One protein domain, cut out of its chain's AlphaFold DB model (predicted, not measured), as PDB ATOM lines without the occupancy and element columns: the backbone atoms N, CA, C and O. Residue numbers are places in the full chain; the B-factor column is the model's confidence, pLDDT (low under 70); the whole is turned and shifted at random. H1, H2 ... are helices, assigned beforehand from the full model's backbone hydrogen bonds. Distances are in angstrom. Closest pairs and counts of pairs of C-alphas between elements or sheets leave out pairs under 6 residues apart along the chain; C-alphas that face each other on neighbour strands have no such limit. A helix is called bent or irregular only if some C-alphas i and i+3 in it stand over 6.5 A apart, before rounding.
ATOM      1  N   VAL A  39      41.234  43.239  24.352       65.31
ATOM      2  CA  VAL A  39      40.545  42.245  25.171       65.31
ATOM      3  C   VAL A  39      40.776  40.883  24.520       65.31
ATOM      4  O   VAL A  39      40.289  40.641  23.423       65.31
ATOM      5  N   GLY A  40      41.549  40.012  25.167       62.50
ATOM      6  CA  GLY A  40      41.681  38.610  24.755       62.50
ATOM      7  C   GLY A  40      40.498  37.753  25.220       62.50
ATOM      8  O   GLY A  40      39.641  38.217  25.974       62.50
ATOM      9  N   SER A  41      40.486  36.473  24.847       65.50
ATOM     10  CA  SER A  41      39.447  35.503  25.243       65.50
ATOM     11  C   SER A  41      39.275  35.375  26.767       65.50
ATOM     12  O   SER A  41      38.155  35.280  27.263       65.50
ATOM     13  N   HIS A  42      40.360  35.470  27.542       67.50
ATOM     14  CA  HIS A  42      40.295  35.550  29.009       67.50
ATOM     15  C   HIS A  42      39.556  36.801  29.497       67.50
ATOM     16  O   HIS A  42      38.760  36.745  30.433       67.50
ATOM     17  N   GLY A  43      39.756  37.926  28.812       72.75
ATOM     18  CA  GLY A  43      39.039  39.163  29.077       72.75
ATOM     19  C   GLY A  43      37.526  39.026  28.943       72.75
ATOM     20  O   GLY A  43      36.785  39.598  29.738       72.75
ATOM     21  N   LEU A  44      37.057  38.199  28.006       78.31
ATOM     22  CA  LEU A  44      35.628  37.953  27.814       78.31
ATOM     23  C   LEU A  44      34.977  37.238  28.993       78.31
ATOM     24  O   LEU A  44      33.808  37.492  29.286       78.31
ATOM     25  N   ARG A  45      35.727  36.400  29.715       81.94
ATOM     26  CA  ARG A  45      35.230  35.734  30.927       81.94
ATOM     27  C   ARG A  45      34.928  36.755  32.021       81.94
ATOM     28  O   ARG A  45      33.833  36.736  32.585       81.94
ATOM     29  N   ARG A  46      35.838  37.715  32.241       83.75
ATOM     30  CA  ARG A  46      35.623  38.834  33.180       83.75
ATOM     31  C   ARG A  46      34.455  39.724  32.755       83.75
ATOM     32  O   ARG A  46      33.649  40.089  33.609       83.75
ATOM     33  N   ILE A  47      34.304  40.009  31.459       86.62
ATOM     34  CA  ILE A  47      33.157  40.773  30.931       86.62
ATOM     35  C   ILE A  47      31.844  40.023  31.174       86.62
ATOM     36  O   ILE A  47      30.890  40.611  31.677       86.62
ATOM     37  N   THR A  48      31.801  38.724  30.872       88.31
ATOM     38  CA  THR A  48      30.619  37.869  31.073       88.31
ATOM     39  C   THR A  48      30.192  37.859  32.539       88.31
ATOM     40  O   THR A  48      29.014  38.047  32.844       88.31
ATOM     41  N   LYS A  49      31.154  37.708  33.457       88.06
ATOM     42  CA  LYS A  49      30.909  37.820  34.899       88.06
ATOM     43  C   LYS A  49      30.369  39.204  35.263       88.06
ATOM     44  O   LYS A  49      29.346  39.308  35.933       88.06
ATOM     45  N   GLY A  50      31.016  40.265  34.783       89.06
ATOM     46  CA  GLY A  50      30.597  41.638  35.048       89.06
ATOM     47  C   GLY A  50      29.175  41.936  34.585       89.06
ATOM     48  O   GLY A  50      28.428  42.583  35.304       89.06
ATOM     49  N   LEU A  51      28.769  41.413  33.428       90.00
ATOM     50  CA  LEU A  51      27.419  41.594  32.890       90.00
ATOM     51  C   LEU A  51      26.344  40.925  33.752       90.00
ATOM     52  O   LEU A  51      25.223  41.423  33.818       90.00
ATOM     53  N   ARG A  52      26.682  39.815  34.415       89.94
ATOM     54  CA  ARG A  52      25.773  39.100  35.321       89.94
ATOM     55  C   ARG A  52      25.735  39.703  36.724       89.94
ATOM     56  O   ARG A  52      24.696  39.643  37.369       89.94
ATOM     57  N   LEU A  53      26.841  40.294  37.182       88.19
ATOM     58  CA  LEU A  53      26.938  40.914  38.509       88.19
ATOM     59  C   LEU A  53      26.529  42.392  38.528       88.19
ATOM     60  O   LEU A  53      26.163  42.906  39.580       88.19
ATOM     61  N   ASN A  54      26.595  43.091  37.395       87.19
ATOM     62  CA  ASN A  54      26.336  44.523  37.313       87.19
ATOM     63  C   ASN A  54      25.381  44.853  36.160       87.19
ATOM     64  O   ASN A  54      25.765  44.928  34.992       87.19
ATOM     65  N   GLN A  55      24.132  45.145  36.520       80.31
ATOM     66  CA  GLN A  55      23.074  45.481  35.565       80.31
ATOM     67  C   GLN A  55      23.357  46.773  34.776       80.31
ATOM     68  O   GLN A  55      22.922  46.912  33.632       80.31
ATOM     69  N   GLN A  56      24.120  47.715  35.342       87.62
ATOM     70  CA  GLN A  56      24.476  48.962  34.660       87.62
ATOM     71  C   GLN A  56      25.563  48.755  33.595       87.62
ATOM     72  O   GLN A  56      25.625  49.523  32.627       87.62
ATOM     73  N   LEU A  57      26.393  47.711  33.728       88.88
ATOM     74  CA  LEU A  57      27.467  47.423  32.777       88.88
ATOM     75  C   LEU A  57      26.916  47.174  31.371       88.88
ATOM     76  O   LEU A  57      27.448  47.721  30.408       88.88
ATOM     77  N   ALA A  58      25.833  46.402  31.254       88.88
ATOM     78  CA  ALA A  58      25.214  46.092  29.968       88.88
ATOM     79  C   ALA A  58      24.744  47.365  29.242       88.88
ATOM     80  O   ALA A  58      25.021  47.545  28.056       88.88
ATOM     81  N   GLY A  59      24.089  48.281  29.964       89.38
ATOM     82  CA  GLY A  59      23.636  49.556  29.406       89.38
ATOM     83  C   GLY A  59      24.794  50.446  28.950       89.38
ATOM     84  O   GLY A  59      24.747  51.007  27.854       89.38
ATOM     85  N   ARG A  60      25.862  50.541  29.755       90.56
ATOM     86  CA  ARG A  60      27.077  51.295  29.401       90.56
ATOM     87  C   ARG A  60      27.777  50.703  28.178       90.56
ATOM     88  O   ARG A  60      28.113  51.450  27.262       90.56
ATOM     89  N   LEU A  61      27.962  49.382  28.148       90.56
ATOM     90  CA  LEU A  61      28.581  48.683  27.023       90.56
ATOM     91  C   LEU A  61      27.783  48.875  25.742       90.56
ATOM     92  O   LEU A  61      28.368  49.218  24.724       90.56
ATOM     93  N   ARG A  62      26.457  48.714  25.791       90.88
ATOM     94  CA  ARG A  62      25.606  48.868  24.608       90.88
ATOM     95  C   ARG A  62      25.719  50.266  24.009       90.88
ATOM     96  O   ARG A  62      26.000  50.382  22.823       90.88
ATOM     97  N   ARG A  63      25.584  51.315  24.829       91.31
ATOM     98  CA  ARG A  63      25.719  52.705  24.358       91.31
ATOM     99  C   ARG A  63      27.104  52.988  23.774       91.31
ATOM    100  O   ARG A  63      27.204  53.568  22.700       91.31
ATOM    101  N   GLY A  64      28.165  52.553  24.453       90.81
ATOM    102  CA  GLY A  64      29.527  52.778  23.971       90.81
ATOM    103  C   GLY A  64      29.858  51.992  22.696       90.81
ATOM    104  O   GLY A  64      30.496  52.526  21.795       90.81
ATOM    105  N   LEU A  65      29.379  50.751  22.566       91.19
ATOM    106  CA  LEU A  65      29.553  49.964  21.341       91.19
ATOM    107  C   LEU A  65      28.743  50.536  20.173       91.19
ATOM    108  O   LEU A  65      29.243  50.523  19.056       91.19
ATOM    109  N   GLN A  66      27.560  51.111  20.418       91.25
ATOM    110  CA  GLN A  66      26.804  51.850  19.398       91.25
ATOM    111  C   GLN A  66      27.564  53.090  18.908       91.25
ATOM    112  O   GLN A  66      27.628  53.330  17.707       91.25
ATOM    113  N   GLN A  67      28.203  53.845  19.808       89.81
ATOM    114  CA  GLN A  67      29.085  54.951  19.408       89.81
ATOM    115  C   GLN A  67      30.277  54.443  18.585       89.81
ATOM    116  O   GLN A  67      30.614  55.014  17.551       89.81
ATOM    117  N   ARG A  68      30.890  53.326  18.999       88.31
ATOM    118  CA  ARG A  68      31.999  52.706  18.263       88.31
ATOM    119  C   ARG A  68      31.567  52.166  16.895       88.31
ATOM    120  O   ARG A  68      32.353  52.220  15.955       88.31
ATOM    121  N   ALA A  69      30.330  51.694  16.762       91.69
ATOM    122  CA  ALA A  69      29.762  51.211  15.508       91.69
ATOM    123  C   ALA A  69      29.675  52.304  14.430       91.69
ATOM    124  O   ALA A  69      29.870  52.004  13.252       91.69
ATOM    125  N   VAL A  70      29.454  53.564  14.831       91.25
ATOM    126  CA  VAL A  70      29.494  54.723  13.921       91.25
ATOM    127  C   VAL A  70      30.900  54.895  13.337       91.25
ATOM    128  O   VAL A  70      31.042  54.958  12.119       91.25
ATOM    129  N   GLU A  71      31.942  54.875  14.178       88.19
ATOM    130  CA  GLU A  71      33.343  54.983  13.727       88.19
ATOM    131  C   GLU A  71      33.733  53.802  12.813       88.19
ATOM    132  O   GLU A  71      34.305  53.993  11.743       88.19
ATOM    133  N   VAL A  72      33.361  52.571  13.189       91.44
ATOM    134  CA  VAL A  72      33.633  51.356  12.395       91.44
ATOM    135  C   VAL A  72      32.929  51.390  11.032       91.44
ATOM    136  O   VAL A  72      33.487  50.908  10.043       91.44
ATOM    137  N   SER A  73      31.724  51.961  10.964       93.75
ATOM    138  CA  SER A  73      30.993  52.155   9.704       93.75
ATOM    139  C   SER A  73      31.642  53.233   8.830       93.75
ATOM    140  O   SER A  73      31.836  53.009   7.639       93.75
ATOM    141  N   ALA A  74      32.074  54.355   9.412       91.50
ATOM    142  CA  ALA A  74      32.811  55.395   8.687       91.50
ATOM    143  C   ALA A  74      34.168  54.890   8.147       91.50
ATOM    144  O   ALA A  74      34.621  55.272   7.060       91.50
ATOM    145  N   ASP A  75      34.820  53.994   8.889       91.50
ATOM    146  CA  ASP A  75      36.014  53.296   8.424       91.50
ATOM    147  C   ASP A  75      35.708  52.380   7.239       91.50
ATOM    148  O   ASP A  75      36.460  52.406   6.266       91.50
ATOM    149  N   LEU A  76      34.601  51.625   7.270       95.38
ATOM    150  CA  LEU A  76      34.181  50.782   6.144       95.38
ATOM    151  C   LEU A  76      34.007  51.602   4.861       95.38
ATOM    152  O   LEU A  76      34.591  51.248   3.842       95.38
ATOM    153  N   GLU A  77      33.296  52.730   4.922       94.62
ATOM    154  CA  GLU A  77      33.118  53.627   3.767       94.62
ATOM    155  C   GLU A  77      34.458  54.135   3.210       94.62
ATOM    156  O   GLU A  77      34.614  54.413   2.018       94.62
ATOM    157  N   THR A  78      35.455  54.307   4.077       93.44
ATOM    158  CA  THR A  78      36.805  54.714   3.675       93.44
ATOM    159  C   THR A  78      37.569  53.556   3.032       93.44
ATOM    160  O   THR A  78      38.235  53.756   2.017       93.44
ATOM    161  N   ILE A  79      37.445  52.350   3.587       95.06
ATOM    162  CA  ILE A  79      38.052  51.127   3.053       95.06
ATOM    163  C   ILE A  79      37.499  50.823   1.662       95.06
ATOM    164  O   ILE A  79      38.287  50.594   0.750       95.06
ATOM    165  N   GLU A  80      36.180  50.882   1.481       96.44
ATOM    166  CA  GLU A  80      35.516  50.637   0.195       96.44
ATOM    167  C   GLU A  80      36.011  51.620  -0.877       96.44
ATOM    168  O   GLU A  80      36.451  51.198  -1.944       96.44
ATOM    169  N   ARG A  81      36.093  52.919  -0.555       95.56
ATOM    170  CA  ARG A  81      36.646  53.931  -1.474       95.56
ATOM    171  C   ARG A  81      38.108  53.671  -1.845       95.56
ATOM    172  O   ARG A  81      38.499  53.882  -2.992       95.56
ATOM    173  N   VAL A  82      38.932  53.231  -0.890       94.31
ATOM    174  CA  VAL A  82      40.328  52.858  -1.167       94.31
ATOM    175  C   VAL A  82      40.389  51.597  -2.028       94.31
ATOM    176  O   VAL A  82      41.169  51.565  -2.975       94.31
ATOM    177  N   ALA A  83      39.567  50.586  -1.753       94.50
ATOM    178  CA  ALA A  83      39.513  49.357  -2.539       94.50
ATOM    179  C   ALA A  83      39.096  49.627  -3.996       94.50
ATOM    180  O   ALA A  83      39.741  49.123  -4.916       94.50
ATOM    181  N   ASP A  84      38.105  50.492  -4.221       94.44
ATOM    182  CA  ASP A  84      37.670  50.910  -5.562       94.44
ATOM    183  C   ASP A  84      38.786  51.649  -6.321       94.44
ATOM    184  O   ASP A  84      39.064  51.374  -7.496       94.44
ATOM    185  N   MET A  85      39.484  52.559  -5.633       95.06
ATOM    186  CA  MET A  85      40.637  53.280  -6.180       95.06
ATOM    187  C   MET A  85      41.770  52.318  -6.568       95.06
ATOM    188  O   MET A  85      42.339  52.440  -7.656       95.06
ATOM    189  N   LEU A  86      42.102  51.360  -5.697       94.00
ATOM    190  CA  LEU A  86      43.150  50.368  -5.945       94.00
ATOM    191  C   LEU A  86      42.779  49.434  -7.099       94.00
ATOM    192  O   LEU A  86      43.617  49.189  -7.963       94.00
ATOM    193  N   THR A  87      41.521  48.995  -7.168       92.38
ATOM    194  CA  THR A  87      41.006  48.165  -8.268       92.38
ATOM    195  C   THR A  87      41.165  48.872  -9.612       92.38
ATOM    196  O   THR A  87      41.636  48.279 -10.579       92.38
ATOM    197  N   THR A  88      40.856  50.171  -9.654       90.75
ATOM    198  CA  THR A  88      41.011  50.998 -10.860       90.75
ATOM    199  C   THR A  88      42.483  51.216 -11.238       90.75
ATOM    200  O   THR A  88      42.804  51.330 -12.419       90.75
ATOM    201  N   SER A  89      43.381  51.279 -10.250       89.81
ATOM    202  CA  SER A  89      44.792  51.646 -10.453       89.81
ATOM    203  C   SER A  89      45.710  50.460 -10.758       89.81
ATOM    204  O   SER A  89      46.679  50.626 -11.492       89.81
ATOM    205  N   TYR A  90      45.434  49.284 -10.183       86.06
ATOM    206  CA  TYR A  90      46.331  48.120 -10.211       86.06
ATOM    207  C   TYR A  90      45.776  46.912 -10.985       86.06
ATOM    208  O   TYR A  90      46.548  46.023 -11.334       86.06
ATOM    209  N   GLY A  91      44.476  46.906 -11.307       76.25
ATOM    210  CA  GLY A  91      43.853  46.043 -12.318       76.25
ATOM    211  C   GLY A  91      44.334  44.582 -12.370       76.25
ATOM    212  O   GLY A  91      44.220  43.838 -11.400       76.25
ATOM    213  N   GLU A  92      44.818  44.157 -13.543       79.19
ATOM    214  CA  GLU A  92      45.216  42.768 -13.843       79.19
ATOM    215  C   GLU A  92      46.469  42.311 -13.077       79.19
ATOM    216  O   GLU A  92      46.525  41.159 -12.644       79.19
ATOM    217  N   ASP A  93      47.444  43.204 -12.879       84.12
ATOM    218  CA  ASP A  93      48.766  42.865 -12.326       84.12
ATOM    219  C   ASP A  93      48.707  42.464 -10.842       84.12
ATOM    220  O   ASP A  93      49.614  41.801 -10.345       84.12
ATOM    221  N   TYR A  94      47.622  42.834 -10.152       91.12
ATOM    222  CA  TYR A  94      47.379  42.570  -8.729       91.12
ATOM    223  C   TYR A  94      46.042  41.854  -8.488       91.12
ATOM    224  O   TYR A  94      45.391  42.043  -7.460       91.12
ATOM    225  N   ARG A  95      45.560  41.062  -9.458       91.50
ATOM    226  CA  ARG A  95      44.217  40.459  -9.392       91.50
ATOM    227  C   ARG A  95      44.000  39.615  -8.126       91.50
ATOM    228  O   ARG A  95      42.923  39.686  -7.539       91.50
ATOM    229  N   ALA A  96      44.990  38.821  -7.713       93.81
ATOM    230  CA  ALA A  96      44.873  37.960  -6.532       93.81
ATOM    231  C   ALA A  96      44.805  38.789  -5.239       93.81
ATOM    232  O   ALA A  96      43.953  38.557  -4.385       93.81
ATOM    233  N   GLU A  97      45.647  39.814  -5.135       95.88
ATOM    234  CA  GLU A  97      45.691  40.742  -4.013       95.88
ATOM    235  C   GLU A  97      44.401  41.567  -3.924       95.88
ATOM    236  O   GLU A  97      43.891  41.809  -2.832       95.88
ATOM    237  N   LEU A  98      43.835  41.987  -5.056       95.69
ATOM    238  CA  LEU A  98      42.551  42.687  -5.093       95.69
ATOM    239  C   LEU A  98      41.391  41.774  -4.668       95.69
ATOM    240  O   LEU A  98      40.483  42.233  -3.975       95.69
ATOM    241  N   GLN A  99      41.435  40.485  -5.016       95.56
ATOM    242  CA  GLN A  99      40.453  39.508  -4.542       95.56
ATOM    243  C   GLN A  99      40.538  39.316  -3.019       95.56
ATOM    244  O   GLN A  99      39.517  39.399  -2.339       95.56
ATOM    245  N   GLU A 100      41.740  39.137  -2.466       96.38
ATOM    246  CA  GLU A 100      41.932  39.038  -1.011       96.38
ATOM    247  C   GLU A 100      41.508  40.336  -0.294       96.38
ATOM    248  O   GLU A 100      40.880  40.294   0.767       96.38
ATOM    249  N   LEU A 101      41.752  41.508  -0.895       96.44
ATOM    250  CA  LEU A 101      41.276  42.784  -0.354       96.44
ATOM    251  C   LEU A 101      39.741  42.848  -0.306       96.44
ATOM    252  O   LEU A 101      39.186  43.362   0.671       96.44
ATOM    253  N   ALA A 102      39.051  42.322  -1.319       96.62
ATOM    254  CA  ALA A 102      37.591  42.248  -1.329       96.62
ATOM    255  C   ALA A 102      37.060  41.339  -0.205       96.62
ATOM    256  O   ALA A 102      36.108  41.713   0.483       96.62
ATOM    257  N   GLU A 103      37.707  40.197   0.043       97.69
ATOM    258  CA  GLU A 103      37.364  39.288   1.145       97.69
ATOM    259  C   GLU A 103      37.567  39.945   2.520       97.69
ATOM    260  O   GLU A 103      36.698  39.858   3.390       97.69
ATOM    261  N   LEU A 104      38.680  40.655   2.721       96.88
ATOM    262  CA  LEU A 104      38.953  41.388   3.965       96.88
ATOM    263  C   LEU A 104      37.984  42.565   4.171       96.88
ATOM    264  O   LEU A 104      37.561  42.829   5.299       96.88
ATOM    265  N   THR A 105      37.596  43.244   3.090       97.50
ATOM    266  CA  THR A 105      36.585  44.314   3.126       97.50
ATOM    267  C   THR A 105      35.213  43.755   3.510       97.50
ATOM    268  O   THR A 105      34.513  44.344   4.333       97.50
ATOM    269  N   GLU A 106      34.844  42.581   2.992       97.88
ATOM    270  CA  GLU A 106      33.612  41.886   3.380       97.88
ATOM    271  C   GLU A 106      33.634  41.446   4.854       97.88
ATOM    272  O   GLU A 106      32.644  41.633   5.560       97.88
ATOM    273  N   GLN A 107      34.765  40.952   5.374       96.44
ATOM    274  CA  GLN A 107      34.900  40.655   6.809       96.44
ATOM    275  C   GLN A 107      34.661  41.899   7.678       96.44
ATOM    276  O   GLN A 107      33.967  41.823   8.697       96.44
ATOM    277  N   TRP A 108      35.192  43.058   7.270       95.62
ATOM    278  CA  TRP A 108      34.928  44.322   7.960       95.62
ATOM    279  C   TRP A 108      33.449  44.707   7.885       95.62
ATOM    280  O   TRP A 108      32.863  45.078   8.902       95.62
ATOM    281  N   ARG A 109      32.818  44.573   6.712       97.56
ATOM    282  CA  ARG A 109      31.389  44.852   6.509       97.56
ATOM    283  C   ARG A 109      30.508  44.014   7.430       97.56
ATOM    284  O   ARG A 109      29.644  44.560   8.116       97.56
ATOM    285  N   GLN A 110      30.770  42.712   7.517       96.69
ATOM    286  CA  GLN A 110      30.058  41.806   8.422       96.69
ATOM    287  C   GLN A 110      30.243  42.196   9.891       96.69
ATOM    288  O   GLN A 110      29.297  42.128  10.680       96.69
ATOM    289  N   PHE A 111      31.447  42.632  10.271       95.00
ATOM    290  CA  PHE A 111      31.712  43.117  11.622       95.00
ATOM    291  C   PHE A 111      30.978  44.432  11.924       95.00
ATOM    292  O   PHE A 111      30.345  44.540  12.975       95.00
ATOM    293  N   ALA A 112      30.998  45.398  11.001       94.62
ATOM    294  CA  ALA A 112      30.298  46.678  11.123       94.62
ATOM    295  C   ALA A 112      28.778  46.487  11.282       94.62
ATOM    296  O   ALA A 112      28.153  47.091  12.156       94.62
ATOM    297  N   GLN A 113      28.187  45.581  10.496       95.44
ATOM    298  CA  GLN A 113      26.778  45.202  10.626       95.44
ATOM    299  C   GLN A 113      26.485  44.544  11.979       95.44
ATOM    300  O   GLN A 113      25.495  44.874  12.630       95.44
ATOM    301  N   PHE A 114      27.356  43.635  12.425       95.19
ATOM    302  CA  PHE A 114      27.204  42.957  13.707       95.19
ATOM    303  C   PHE A 114      27.233  43.934  14.886       95.19
ATOM    304  O   PHE A 114      26.308  43.920  15.697       95.19
ATOM    305  N   ILE A 115      28.245  44.799  14.982       93.31
ATOM    306  CA  ILE A 115      28.374  45.723  16.120       93.31
ATOM    307  C   ILE A 115      27.259  46.778  16.155       93.31
ATOM    308  O   ILE A 115      26.882  47.232  17.232       93.31
ATOM    309  N   SER A 116      26.698  47.126  14.993       91.88
ATOM    310  CA  SER A 116      25.554  48.041  14.884       91.88
ATOM    311  C   SER A 116      24.219  47.395  15.273       91.88
ATOM    312  O   SER A 116      23.224  48.096  15.444       91.88
ATOM    313  N   SER A 117      24.168  46.064  15.390       92.12
ATOM    314  CA  SER A 117      22.942  45.327  15.704       92.12
ATOM    315  C   SER A 117      22.629  45.298  17.205       92.12
ATOM    316  O   SER A 117      23.501  45.487  18.053       92.12
ATOM    317  N   GLU A 118      21.380  44.985  17.557       90.81
ATOM    318  CA  GLU A 118      20.974  44.720  18.944       90.81
ATOM    319  C   GLU A 118      21.306  43.280  19.375       90.81
ATOM    320  O   GLU A 118      20.441  42.521  19.812       90.81
ATOM    321  N   PHE A 119      22.566  42.869  19.231       91.44
ATOM    322  CA  PHE A 119      22.984  41.529  19.628       91.44
ATOM    323  C   PHE A 119      22.927  41.339  21.154       91.44
ATOM    324  O   PHE A 119      23.185  42.245  21.953       91.44
ATOM    325  N   GLU A 120      22.615  40.115  21.575       91.50
ATOM    326  CA  GLU A 120      22.690  39.721  22.979       91.50
ATOM    327  C   GLU A 120      24.154  39.590  23.422       91.50
ATOM    328  O   GLU A 120      24.977  39.041  22.687       91.50
ATOM    329  N   PHE A 121      24.478  40.010  24.649       89.50
ATOM    330  CA  PHE A 121      25.798  39.797  25.251       89.50
ATOM    331  C   PHE A 121      26.013  38.347  25.723       89.50
ATOM    332  O   PHE A 121      26.267  38.082  26.898       89.50
ATOM    333  N   SER A 122      25.918  37.401  24.792       87.31
ATOM    334  CA  SER A 122      26.322  36.010  24.984       87.31
ATOM    335  C   SER A 122      27.838  35.856  24.803       87.31
ATOM    336  O   SER A 122      28.468  36.660  24.116       87.31
ATOM    337  N   VAL A 123      28.432  34.799  25.371       83.25
ATOM    338  CA  VAL A 123      29.875  34.502  25.214       83.25
ATOM    339  C   VAL A 123      30.266  34.453  23.735       83.25
ATOM    340  O   VAL A 123      31.213  35.119  23.335       83.25
ATOM    341  N   GLN A 124      29.468  33.775  22.908       86.94
ATOM    342  CA  GLN A 124      29.695  33.671  21.466       86.94
ATOM    343  C   GLN A 124      29.706  35.037  20.762       86.94
ATOM    344  O   GLN A 124      30.515  35.270  19.868       86.94
ATOM    345  N   ASN A 125      28.816  35.958  21.139       90.06
ATOM    346  CA  ASN A 125      28.792  37.295  20.544       90.06
ATOM    347  C   ASN A 125      29.924  38.180  21.077       90.06
ATOM    348  O   ASN A 125      30.491  38.969  20.325       90.06
ATOM    349  N   LEU A 126      30.299  38.028  22.349       87.19
ATOM    350  CA  LEU A 126      31.473  38.691  22.908       87.19
ATOM    351  C   LEU A 126      32.766  38.212  22.219       87.19
ATOM    352  O   LEU A 126      33.613  39.043  21.896       87.19
ATOM    353  N   ASP A 127      32.880  36.919  21.887       84.62
ATOM    354  CA  ASP A 127      33.985  36.362  21.087       84.62
ATOM    355  C   ASP A 127      34.095  37.028  19.706       84.62
ATOM    356  O   ASP A 127      35.186  37.226  19.173       84.62
ATOM    357  N   ARG A 128      32.977  37.457  19.117       88.44
ATOM    358  CA  ARG A 128      33.016  38.197  17.849       88.44
ATOM    359  C   ARG A 128      33.591  39.600  18.016       88.44
ATOM    360  O   ARG A 128      34.255  40.078  17.103       88.44
ATOM    361  N   LEU A 129      33.398  40.252  19.166       87.25
ATOM    362  CA  LEU A 129      33.948  41.592  19.424       87.25
ATOM    363  C   LEU A 129      35.480  41.587  19.475       87.25
ATOM    364  O   LEU A 129      36.106  42.545  19.022       87.25
ATOM    365  N   ILE A 130      36.095  40.512  19.978       79.69
ATOM    366  CA  ILE A 130      37.563  40.412  20.043       79.69
ATOM    367  C   ILE A 130      38.202  40.190  18.666       79.69
ATOM    368  O   ILE A 130      39.380  40.490  18.493       79.69
ATOM    369  N   ALA A 131      37.431  39.748  17.665       83.00
ATOM    370  CA  ALA A 131      37.917  39.600  16.293       83.00
ATOM    371  C   ALA A 131      38.244  40.947  15.623       83.00
ATOM    372  O   ALA A 131      39.002  40.966  14.654       83.00
ATOM    373  N   TYR A 132      37.729  42.069  16.144       85.56
ATOM    374  CA  TYR A 132      37.951  43.409  15.590       85.56
ATOM    375  C   TYR A 132      39.430  43.706  15.309       85.56
ATOM    376  O   TYR A 132      39.786  44.197  14.236       85.56
ATOM    377  N   SER A 133      40.309  43.380  16.259       78.56
ATOM    378  CA  SER A 133      41.736  43.653  16.114       78.56
ATOM    379  C   SER A 133      42.381  42.819  15.012       78.56
ATOM    380  O   SER A 133      43.195  43.350  14.258       78.56
ATOM    381  N   ALA A 134      41.994  41.548  14.884       82.06
ATOM    382  CA  ALA A 134      42.468  40.661  13.829       82.06
ATOM    383  C   ALA A 134      41.972  41.123  12.453       82.06
ATOM    384  O   ALA A 134      42.777  41.238  11.532       82.06
ATOM    385  N   ILE A 135      40.685  41.471  12.333       88.75
ATOM    386  CA  ILE A 135      40.086  42.003  11.099       88.75
ATOM    387  C   ILE A 135      40.848  43.253  10.646       88.75
ATOM    388  O   ILE A 135      41.327  43.320   9.512       88.75
ATOM    389  N   ARG A 136      41.052  44.219  11.552       86.75
ATOM    390  CA  ARG A 136      41.786  45.449  11.234       86.75
ATOM    391  C   ARG A 136      43.252  45.201  10.917       86.75
ATOM    392  O   ARG A 136      43.770  45.790   9.972       86.75
ATOM    393  N   HIS A 137      43.931  44.359  11.690       84.62
ATOM    394  CA  HIS A 137      45.335  44.040  11.447       84.62
ATOM    395  C   HIS A 137      45.528  43.385  10.078       84.62
ATOM    396  O   HIS A 137      46.385  43.829   9.317       84.62
ATOM    397  N   ASN A 138      44.713  42.383   9.745       89.75
ATOM    398  CA  ASN A 138      44.803  41.666   8.477       89.75
ATOM    399  C   ASN A 138      44.551  42.599   7.292       89.75
ATOM    400  O   ASN A 138      45.346  42.601   6.356       89.75
ATOM    401  N   LEU A 139      43.527  43.455   7.378       92.19
ATOM    402  CA  LEU A 139      43.246  44.467   6.362       92.19
ATOM    403  C   LEU A 139      44.426  45.427   6.162       92.19
ATOM    404  O   LEU A 139      44.891  45.621   5.042       92.19
ATOM    405  N   LEU A 140      44.936  46.023   7.244       88.81
ATOM    406  CA  LEU A 140      46.041  46.981   7.162       88.81
ATOM    407  C   LEU A 140      47.331  46.337   6.657       88.81
ATOM    408  O   LEU A 140      48.056  46.947   5.869       88.81
ATOM    409  N   ARG A 141      47.617  45.109   7.097       89.88
ATOM    410  CA  ARG A 141      48.756  44.330   6.621       89.88
ATOM    411  C   ARG A 141      48.624  44.058   5.126       89.88
ATOM    412  O   ARG A 141      49.583  44.289   4.399       89.88
ATOM    413  N   HIS A 142      47.451  43.637   4.663       93.31
ATOM    414  CA  HIS A 142      47.220  43.350   3.249       93.31
ATOM    415  C   HIS A 142      47.337  44.599   2.377       93.31
ATOM    416  O   HIS A 142      48.028  44.601   1.363       93.31
ATOM    417  N   LEU A 143      46.771  45.719   2.833       91.69
ATOM    418  CA  LEU A 143      46.892  46.995   2.131       91.69
ATOM    419  C   LEU A 143      48.351  47.424   1.915       91.69
ATOM    420  O   LEU A 143      48.622  48.098   0.927       91.69
ATOM    421  N   SER A 144      49.299  47.010   2.768       90.06
ATOM    422  CA  SER A 144      50.723  47.354   2.604       90.06
ATOM    423  C   SER A 144      51.357  46.832   1.309       90.06
ATOM    424  O   SER A 144      52.397  47.346   0.899       90.06
ATOM    425  N   VAL A 145      50.715  45.868   0.641       92.56
ATOM    426  CA  VAL A 145      51.129  45.369  -0.677       92.56
ATOM    427  C   VAL A 145      50.975  46.445  -1.758       92.56
ATOM    428  O   VAL A 145      51.767  46.498  -2.698       92.56
ATOM    429  N   PHE A 146      49.999  47.343  -1.607       92.62
ATOM    430  CA  PHE A 146      49.717  48.404  -2.567       92.62
ATOM    431  C   PHE A 146      50.448  49.703  -2.190       92.62
ATOM    432  O   PHE A 146      50.186  50.274  -1.122       92.62
ATOM    433  N   PRO A 147      51.331  50.237  -3.054       89.62
ATOM    434  CA  PRO A 147      52.029  51.488  -2.783       89.62
ATOM    435  C   PRO A 147      51.072  52.650  -2.474       89.62
ATOM    436  O   PRO A 147      50.192  52.991  -3.257       89.62
ATOM    437  N   GLY A 148      51.259  53.296  -1.318       87.44
ATOM    438  CA  GLY A 148      50.494  54.488  -0.930       87.44
ATOM    439  C   GLY A 148      49.090  54.231  -0.362       87.44
ATOM    440  O   GLY A 148      48.450  55.187   0.076       87.44
ATOM    441  N   SER A 149      48.632  52.981  -0.270       89.50
ATOM    442  CA  SER A 149      47.299  52.613   0.244       89.50
ATOM    443  C   SER A 149      47.005  53.131   1.658       89.50
ATOM    444  O   SER A 149      45.934  53.674   1.917       89.50
ATOM    445  N   HIS A 150      47.971  53.051   2.578       88.94
ATOM    446  CA  HIS A 150      47.818  53.593   3.932       88.94
ATOM    447  C   HIS A 150      47.675  55.113   3.925       88.94
ATOM    448  O   HIS A 150      46.902  55.665   4.699       88.94
ATOM    449  N   SER A 151      48.376  55.798   3.017       87.81
ATOM    450  CA  SER A 151      48.200  57.245   2.852       87.81
ATOM    451  C   SER A 151      46.825  57.568   2.262       87.81
ATOM    452  O   SER A 151      46.220  58.560   2.657       87.81
ATOM    453  N   ALA A 152      46.300  56.717   1.376       89.69
ATOM    454  CA  ALA A 152      44.945  56.852   0.856       89.69
ATOM    455  C   ALA A 152      43.885  56.684   1.957       89.69
ATOM    456  O   ALA A 152      42.990  57.520   2.037       89.69
ATOM    457  N   LEU A 153      44.027  55.703   2.862       89.31
ATOM    458  CA  LEU A 153      43.139  55.559   4.029       89.31
ATOM    459  C   LEU A 153      43.094  56.838   4.877       89.31
ATOM    460  O   LEU A 153      42.020  57.321   5.222       89.31
ATOM    461  N   VAL A 154      44.260  57.419   5.179       85.50
ATOM    462  CA  VAL A 154      44.352  58.649   5.985       85.50
ATOM    463  C   VAL A 154      43.728  59.846   5.266       85.50
ATOM    464  O   VAL A 154      43.034  60.647   5.890       85.50
ATOM    465  N   ASN A 155      43.979  59.989   3.963       87.00
ATOM    466  CA  ASN A 155      43.556  61.160   3.193       87.00
ATOM    467  C   ASN A 155      42.078  61.119   2.793       87.00
ATOM    468  O   ASN A 155      41.450  62.171   2.695       87.00
ATOM    469  N   LEU A 156      41.531  59.927   2.545       88.19
ATOM    470  CA  LEU A 156      40.126  59.741   2.179       88.19
ATOM    471  C   LEU A 156      39.214  59.597   3.403       88.19
ATOM    472  O   LEU A 156      37.999  59.767   3.267       88.19
ATOM    473  N   GLY A 157      39.775  59.316   4.583       83.88
ATOM    474  CA  GLY A 157      39.031  59.241   5.835       83.88
ATOM    475  C   GLY A 157      38.212  60.507   6.110       83.88
ATOM    476  O   GLY A 157      38.681  61.633   5.932       83.88
ATOM    477  N   GLY A 158      36.966  60.319   6.544       80.25
ATOM    478  CA  GLY A 158      36.119  61.398   7.057       80.25
ATOM    479  C   GLY A 158      36.557  61.873   8.452       80.25
ATOM    480  O   GLY A 158      37.494  61.313   9.024       80.25
ATOM    481  N   PRO A 159      35.912  62.908   9.018       78.69
ATOM    482  CA  PRO A 159      36.162  63.345  10.398       78.69
ATOM    483  C   PRO A 159      35.914  62.233  11.430       78.69
ATOM    484  O   PRO A 159      36.613  62.184  12.436       78.69
ATOM    485  N   ASP A 160      34.993  61.314  11.132       78.69
ATOM    486  CA  ASP A 160      34.606  60.207  12.013       78.69
ATOM    487  C   ASP A 160      35.410  58.917  11.774       78.69
ATOM    488  O   ASP A 160      35.122  57.897  12.389       78.69
ATOM    489  N   SER A 161      36.404  58.922  10.877       80.69
ATOM    490  CA  SER A 161      37.219  57.732  10.601       80.69
ATOM    491  C   SER A 161      38.398  57.609  11.567       80.69
ATOM    492  O   SER A 161      39.162  58.559  11.775       80.69
ATOM    493  N   SER A 162      38.628  56.394  12.072       79.50
ATOM    494  CA  SER A 162      39.765  56.062  12.934       79.50
ATOM    495  C   SER A 162      41.116  56.127  12.209       79.50
ATOM    496  O   SER A 162      42.166  56.212  12.856       79.50
ATOM    497  N   PHE A 163      41.129  56.124  10.869       79.25
ATOM    498  CA  PHE A 163      42.360  56.231  10.079       79.25
ATOM    499  C   PHE A 163      42.993  57.628  10.148       79.25
ATOM    500  O   PHE A 163      44.204  57.759   9.955       79.25
ATOM    501  N   ARG A 164      42.228  58.676  10.485       72.25
ATOM    502  CA  ARG A 164      42.758  60.034  10.685       72.25
ATOM    503  C   ARG A 164      43.282  60.215  12.104       72.25
ATOM    504  O   ARG A 164      42.634  60.816  12.955       72.25
ATOM    505  N   PHE A 165      44.500  59.759  12.368       63.88
ATOM    506  CA  PHE A 165      45.088  59.939  13.693       63.88
ATOM    507  C   PHE A 165      46.063  61.113  13.764       63.88
ATOM    508  O   PHE A 165      47.237  60.941  13.454       63.88
ATOM    509  N   ARG A 166      45.598  62.294  14.199       59.09
ATOM    510  CA  ARG A 166      46.423  63.445  14.655       59.09
ATOM    511  C   ARG A 166      47.760  63.653  13.903       59.09
ATOM    512  O   ARG A 166      48.810  63.825  14.516       59.09
ATOM    513  N   GLY A 167      47.749  63.591  12.568       52.03
ATOM    514  CA  GLY A 167      48.938  63.791  11.722       52.03
ATOM    515  C   GLY A 167      49.927  62.615  11.616       52.03
ATOM    516  O   GLY A 167      50.923  62.734  10.904       52.03
ATOM    517  N   ARG A 168      49.679  61.466  12.263       55.44
ATOM    518  CA  ARG A 168      50.439  60.216  12.074       55.44
ATOM    519  C   ARG A 168      49.822  59.377  10.952       55.44
ATOM    520  O   ARG A 168      48.607  59.280  10.831       55.44
ATOM    521  N   LYS A 169      50.678  58.730  10.152       52.88
ATOM    522  CA  LYS A 169      50.270  57.979   8.950       52.88
ATOM    523  C   LYS A 169      49.473  56.698   9.223       52.88
ATOM    524  O   LYS A 169      48.862  56.215   8.290       52.88
ATOM    525  N   LEU A 170      49.486  56.154  10.441       57.56
ATOM    526  CA  LEU A 170      48.707  54.984  10.868       57.56
ATOM    527  C   LEU A 170      48.810  54.883  12.393       57.56
ATOM    528  O   LEU A 170      49.901  54.651  12.915       57.56
ATOM    529  N   ALA A 171      47.711  55.073  13.119       55.25
ATOM    530  CA  ALA A 171      47.708  54.769  14.545       55.25
ATOM    531  C   ALA A 171      47.461  53.283  14.824       55.25
ATOM    532  O   ALA A 171      46.762  52.607  14.046       55.25
ATOM    533  N   PRO A 172      47.995  52.778  15.951       57.44
ATOM    534  CA  PRO A 172      47.544  51.519  16.528       57.44
ATOM    535  C   PRO A 172      46.007  51.481  16.662       57.44
ATOM    536  O   PRO A 172      45.353  52.525  16.700       57.44
ATOM    537  N   PRO A 173      45.407  50.280  16.621       60.66
ATOM    538  CA  PRO A 173      43.959  50.133  16.677       60.66
ATOM    539  C   PRO A 173      43.416  50.689  17.993       60.66
ATOM    540  O   PRO A 173      43.854  50.273  19.068       60.66
ATOM    541  N   ARG A 174      42.413  51.571  17.904       69.81
ATOM    542  CA  ARG A 174      41.654  52.001  19.079       69.81
ATOM    543  C   ARG A 174      40.994  50.790  19.727       69.81
ATOM    544  O   ARG A 174      40.445  49.927  19.041       69.81
ATOM    545  N   CYS A 175      41.037  50.713  21.053       76.00
ATOM    546  CA  CYS A 175      40.322  49.667  21.772       76.00
ATOM    547  C   CYS A 175      38.811  49.826  21.539       76.00
ATOM    548  O   CYS A 175      38.258  50.899  21.778       76.00
ATOM    549  N   LEU A 176      38.126  48.746  21.146       81.75
ATOM    550  CA  LEU A 176      36.673  48.753  20.924       81.75
ATOM    551  C   LEU A 176      35.888  49.209  22.168       81.75
ATOM    552  O   LEU A 176      34.815  49.797  22.066       81.75
ATOM    553  N   PHE A 177      36.452  48.951  23.348       82.38
ATOM    554  CA  PHE A 177      35.865  49.273  24.643       82.38
ATOM    555  C   PHE A 177      36.328  50.616  25.210       82.38
ATOM    556  O   PHE A 177      36.100  50.879  26.389       82.38
ATOM    557  N   HIS A 178      37.005  51.448  24.427       79.38
ATOM    558  CA  HIS A 178      37.386  52.793  24.831       79.38
ATOM    559  C   HIS A 178      36.592  53.792  24.000       79.38
ATOM    560  O   HIS A 178      36.686  53.721  22.786       79.38
ATOM    561  N   VAL A 179      35.816  54.701  24.597       78.12
ATOM    562  CA  VAL A 179      35.131  55.792  23.865       78.12
ATOM    563  C   VAL A 179      35.423  57.123  24.551       78.12
ATOM    564  O   VAL A 179      36.327  57.830  24.124       78.12
ATOM    565  N   GLU A 180      34.774  57.385  25.681       73.06
ATOM    566  CA  GLU A 180      35.060  58.495  26.604       73.06
ATOM    567  C   GLU A 180      35.667  57.919  27.895       73.06
ATOM    568  O   GLU A 180      35.165  58.096  29.002       73.06
ATOM    569  N   GLY A 181      36.702  57.092  27.727       72.12
ATOM    570  CA  GLY A 181      37.208  56.192  28.759       72.12
ATOM    571  C   GLY A 181      36.782  54.738  28.540       72.12
ATOM    572  O   GLY A 181      36.129  54.381  27.555       72.12
ATOM    573  N   CYS A 182      37.207  53.857  29.446       78.12
ATOM    574  CA  CYS A 182      37.000  52.421  29.283       78.12
ATOM    575  C   CYS A 182      35.597  51.975  29.725       78.12
ATOM    576  O   CYS A 182      35.267  52.004  30.912       78.12
ATOM    577  N   LEU A 183      34.820  51.432  28.785       83.31
ATOM    578  CA  LEU A 183      33.471  50.897  28.995       83.31
ATOM    579  C   LEU A 183      33.430  49.714  29.977       83.31
ATOM    580  O   LEU A 183      32.381  49.431  30.561       83.31
ATOM    581  N   LEU A 184      34.549  49.010  30.161       80.62
ATOM    582  CA  LEU A 184      34.636  47.850  31.053       80.62
ATOM    583  C   LEU A 184      34.863  48.241  32.516       80.62
ATOM    584  O   LEU A 184      34.495  47.478  33.407       80.62
ATOM    585  N   GLY A 185      35.399  49.438  32.784       77.25
ATOM    586  CA  GLY A 185      35.701  49.896  34.144       77.25
ATOM    587  C   GLY A 185      36.551  48.882  34.917       77.25
ATOM    588  O   GLY A 185      37.662  48.566  34.514       77.25
ATOM    589  N   ILE A 186      36.015  48.344  36.006       72.81
ATOM    590  CA  ILE A 186      36.680  47.341  36.858       72.81
ATOM    591  C   ILE A 186      36.668  45.914  36.283       72.81
ATOM    592  O   ILE A 186      37.394  45.044  36.749       72.81
ATOM    593  N   TYR A 187      35.852  45.654  35.258       79.75
ATOM    594  CA  TYR A 187      35.781  44.355  34.579       79.75
ATOM    595  C   TYR A 187      36.757  44.271  33.401       79.75
ATOM    596  O   TYR A 187      36.611  43.422  32.520       79.75
ATOM    597  N   LYS A 188      37.742  45.177  33.367       72.75
ATOM    598  CA  LYS A 188      38.845  45.117  32.416       72.75
ATOM    599  C   LYS A 188      39.604  43.783  32.570       72.75
ATOM    600  O   LYS A 188      39.710  43.251  33.677       72.75
ATOM    601  N   PRO A 189      40.123  43.224  31.467       64.06
ATOM    602  CA  PRO A 189      41.022  42.072  31.499       64.06
ATOM    603  C   PRO A 189      42.330  42.361  32.245       64.06
ATOM    604  O   PRO A 189      42.833  43.478  32.151       64.06
ATOM    605  N   LEU A 190      42.938  41.322  32.833       56.53
ATOM    606  CA  LEU A 190      44.296  41.331  33.414       56.53
ATOM    607  C   LEU A 190      45.335  42.016  32.509       56.53
ATOM    608  O   LEU A 190      46.124  42.840  32.952       56.53
ATOM    609  N   HIS A 191      45.297  41.690  31.214       53.25
ATOM    610  CA  HIS A 191      46.244  42.179  30.208       53.25
ATOM    611  C   HIS A 191      45.767  43.425  29.457       53.25
ATOM    612  O   HIS A 191      46.419  43.861  28.505       53.25
ATOM    613  N   CYS A 192      44.631  44.011  29.847       57.50
ATOM    614  CA  CYS A 192      44.270  45.339  29.372       57.50
ATOM    615  C   CYS A 192      45.207  46.310  30.087       57.50
ATOM    616  O   CYS A 192      44.899  46.783  31.174       57.50
ATOM    617  N   ALA A 193      46.396  46.490  29.509       46.53
ATOM    618  CA  ALA A 193      47.498  47.251  30.071       46.53
ATOM    619  C   ALA A 193      47.065  48.680  30.421       46.53
ATOM    620  O   ALA A 193      47.171  49.616  29.633       46.53
TER     621      ALA A 193
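AT A GLANCE: This is residues 39 to 193 of the 369 residues of an uncharacterized protein of candidate division WS1 bacterium (UniProt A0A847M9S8). Look for a very long helix, H2, folded back on itself into two arms, H2a and H2b; H3b packs along H2b as a third rod, H1 makes a corner at one end of H2a, and short H4 crosses H2a nearer the other end. A long unnamed stretch, residues 157 to 193, returns toward the first printed residue. The 155 printed residues, with four named helices, H1 to H4, and no named strand, are all helix in class, compact with a radius of gyration of the C-alphas of 16.7 A, and span 55 by 31 by 27 A.

IN THESE COORDINATES: Find C-alpha 41 at (39.447, 35.503, 25.243); from there H1 runs to residue 53, 19.0 A. H2, residues 55 to 116, was assigned as one helix by its hydrogen bonds but is bent, with C-alphas 89 and 92 9.5 A apart: H2a, residues 55 to 89, measures 51.3 A, and H2b, residues 92 to 116, 35.2 A. H2b is irregular, with C-alphas 93 and 96 8.5 A apart, and has a kink of 34 degrees near residue 99. H3, residues 123 to 143, likewise assigned as one helix, is bent, with C-alphas 130 and 133 6.6 A apart, into H3a, residues 123 to 130, and H3b, residues 133 to 143. H4, residues 149 to 156, ends at C-alpha 156, (40.126, 59.741, 2.179).

HOW THE PARTS SIT: H2a and H2b touch, closest at the C-alphas of Ala 69 and Ser 116, 5.3 A, at a shallow tilt of 20 degrees, opposite ways. With residues 97 to 108 alone H2b touches H3b, closest at C-alphas 104 and 139, 5.8 A. H1 touches H3a, closest at C-alphas 44 and 126, 6.5 A. H2a touches H4 with residues 78 to 86 alone, closest at C-alphas 78 and 156, 6.2 A. Every O i to N i+4 pair is within hydrogen-bond range in H3a, H3b and H4, against 7 of 9 in H1, 29 of 31 in H2a and 19 of 21 in H2b.

THE WHOLE: The C-alphas farthest apart, of Leu 53 and Glu 92, are 55.5 A apart. The printed part has no cut, and no link between helices is long. Look for pLDDT under 70 at residues 39 to 42, 165 to 174 and 189 to 193.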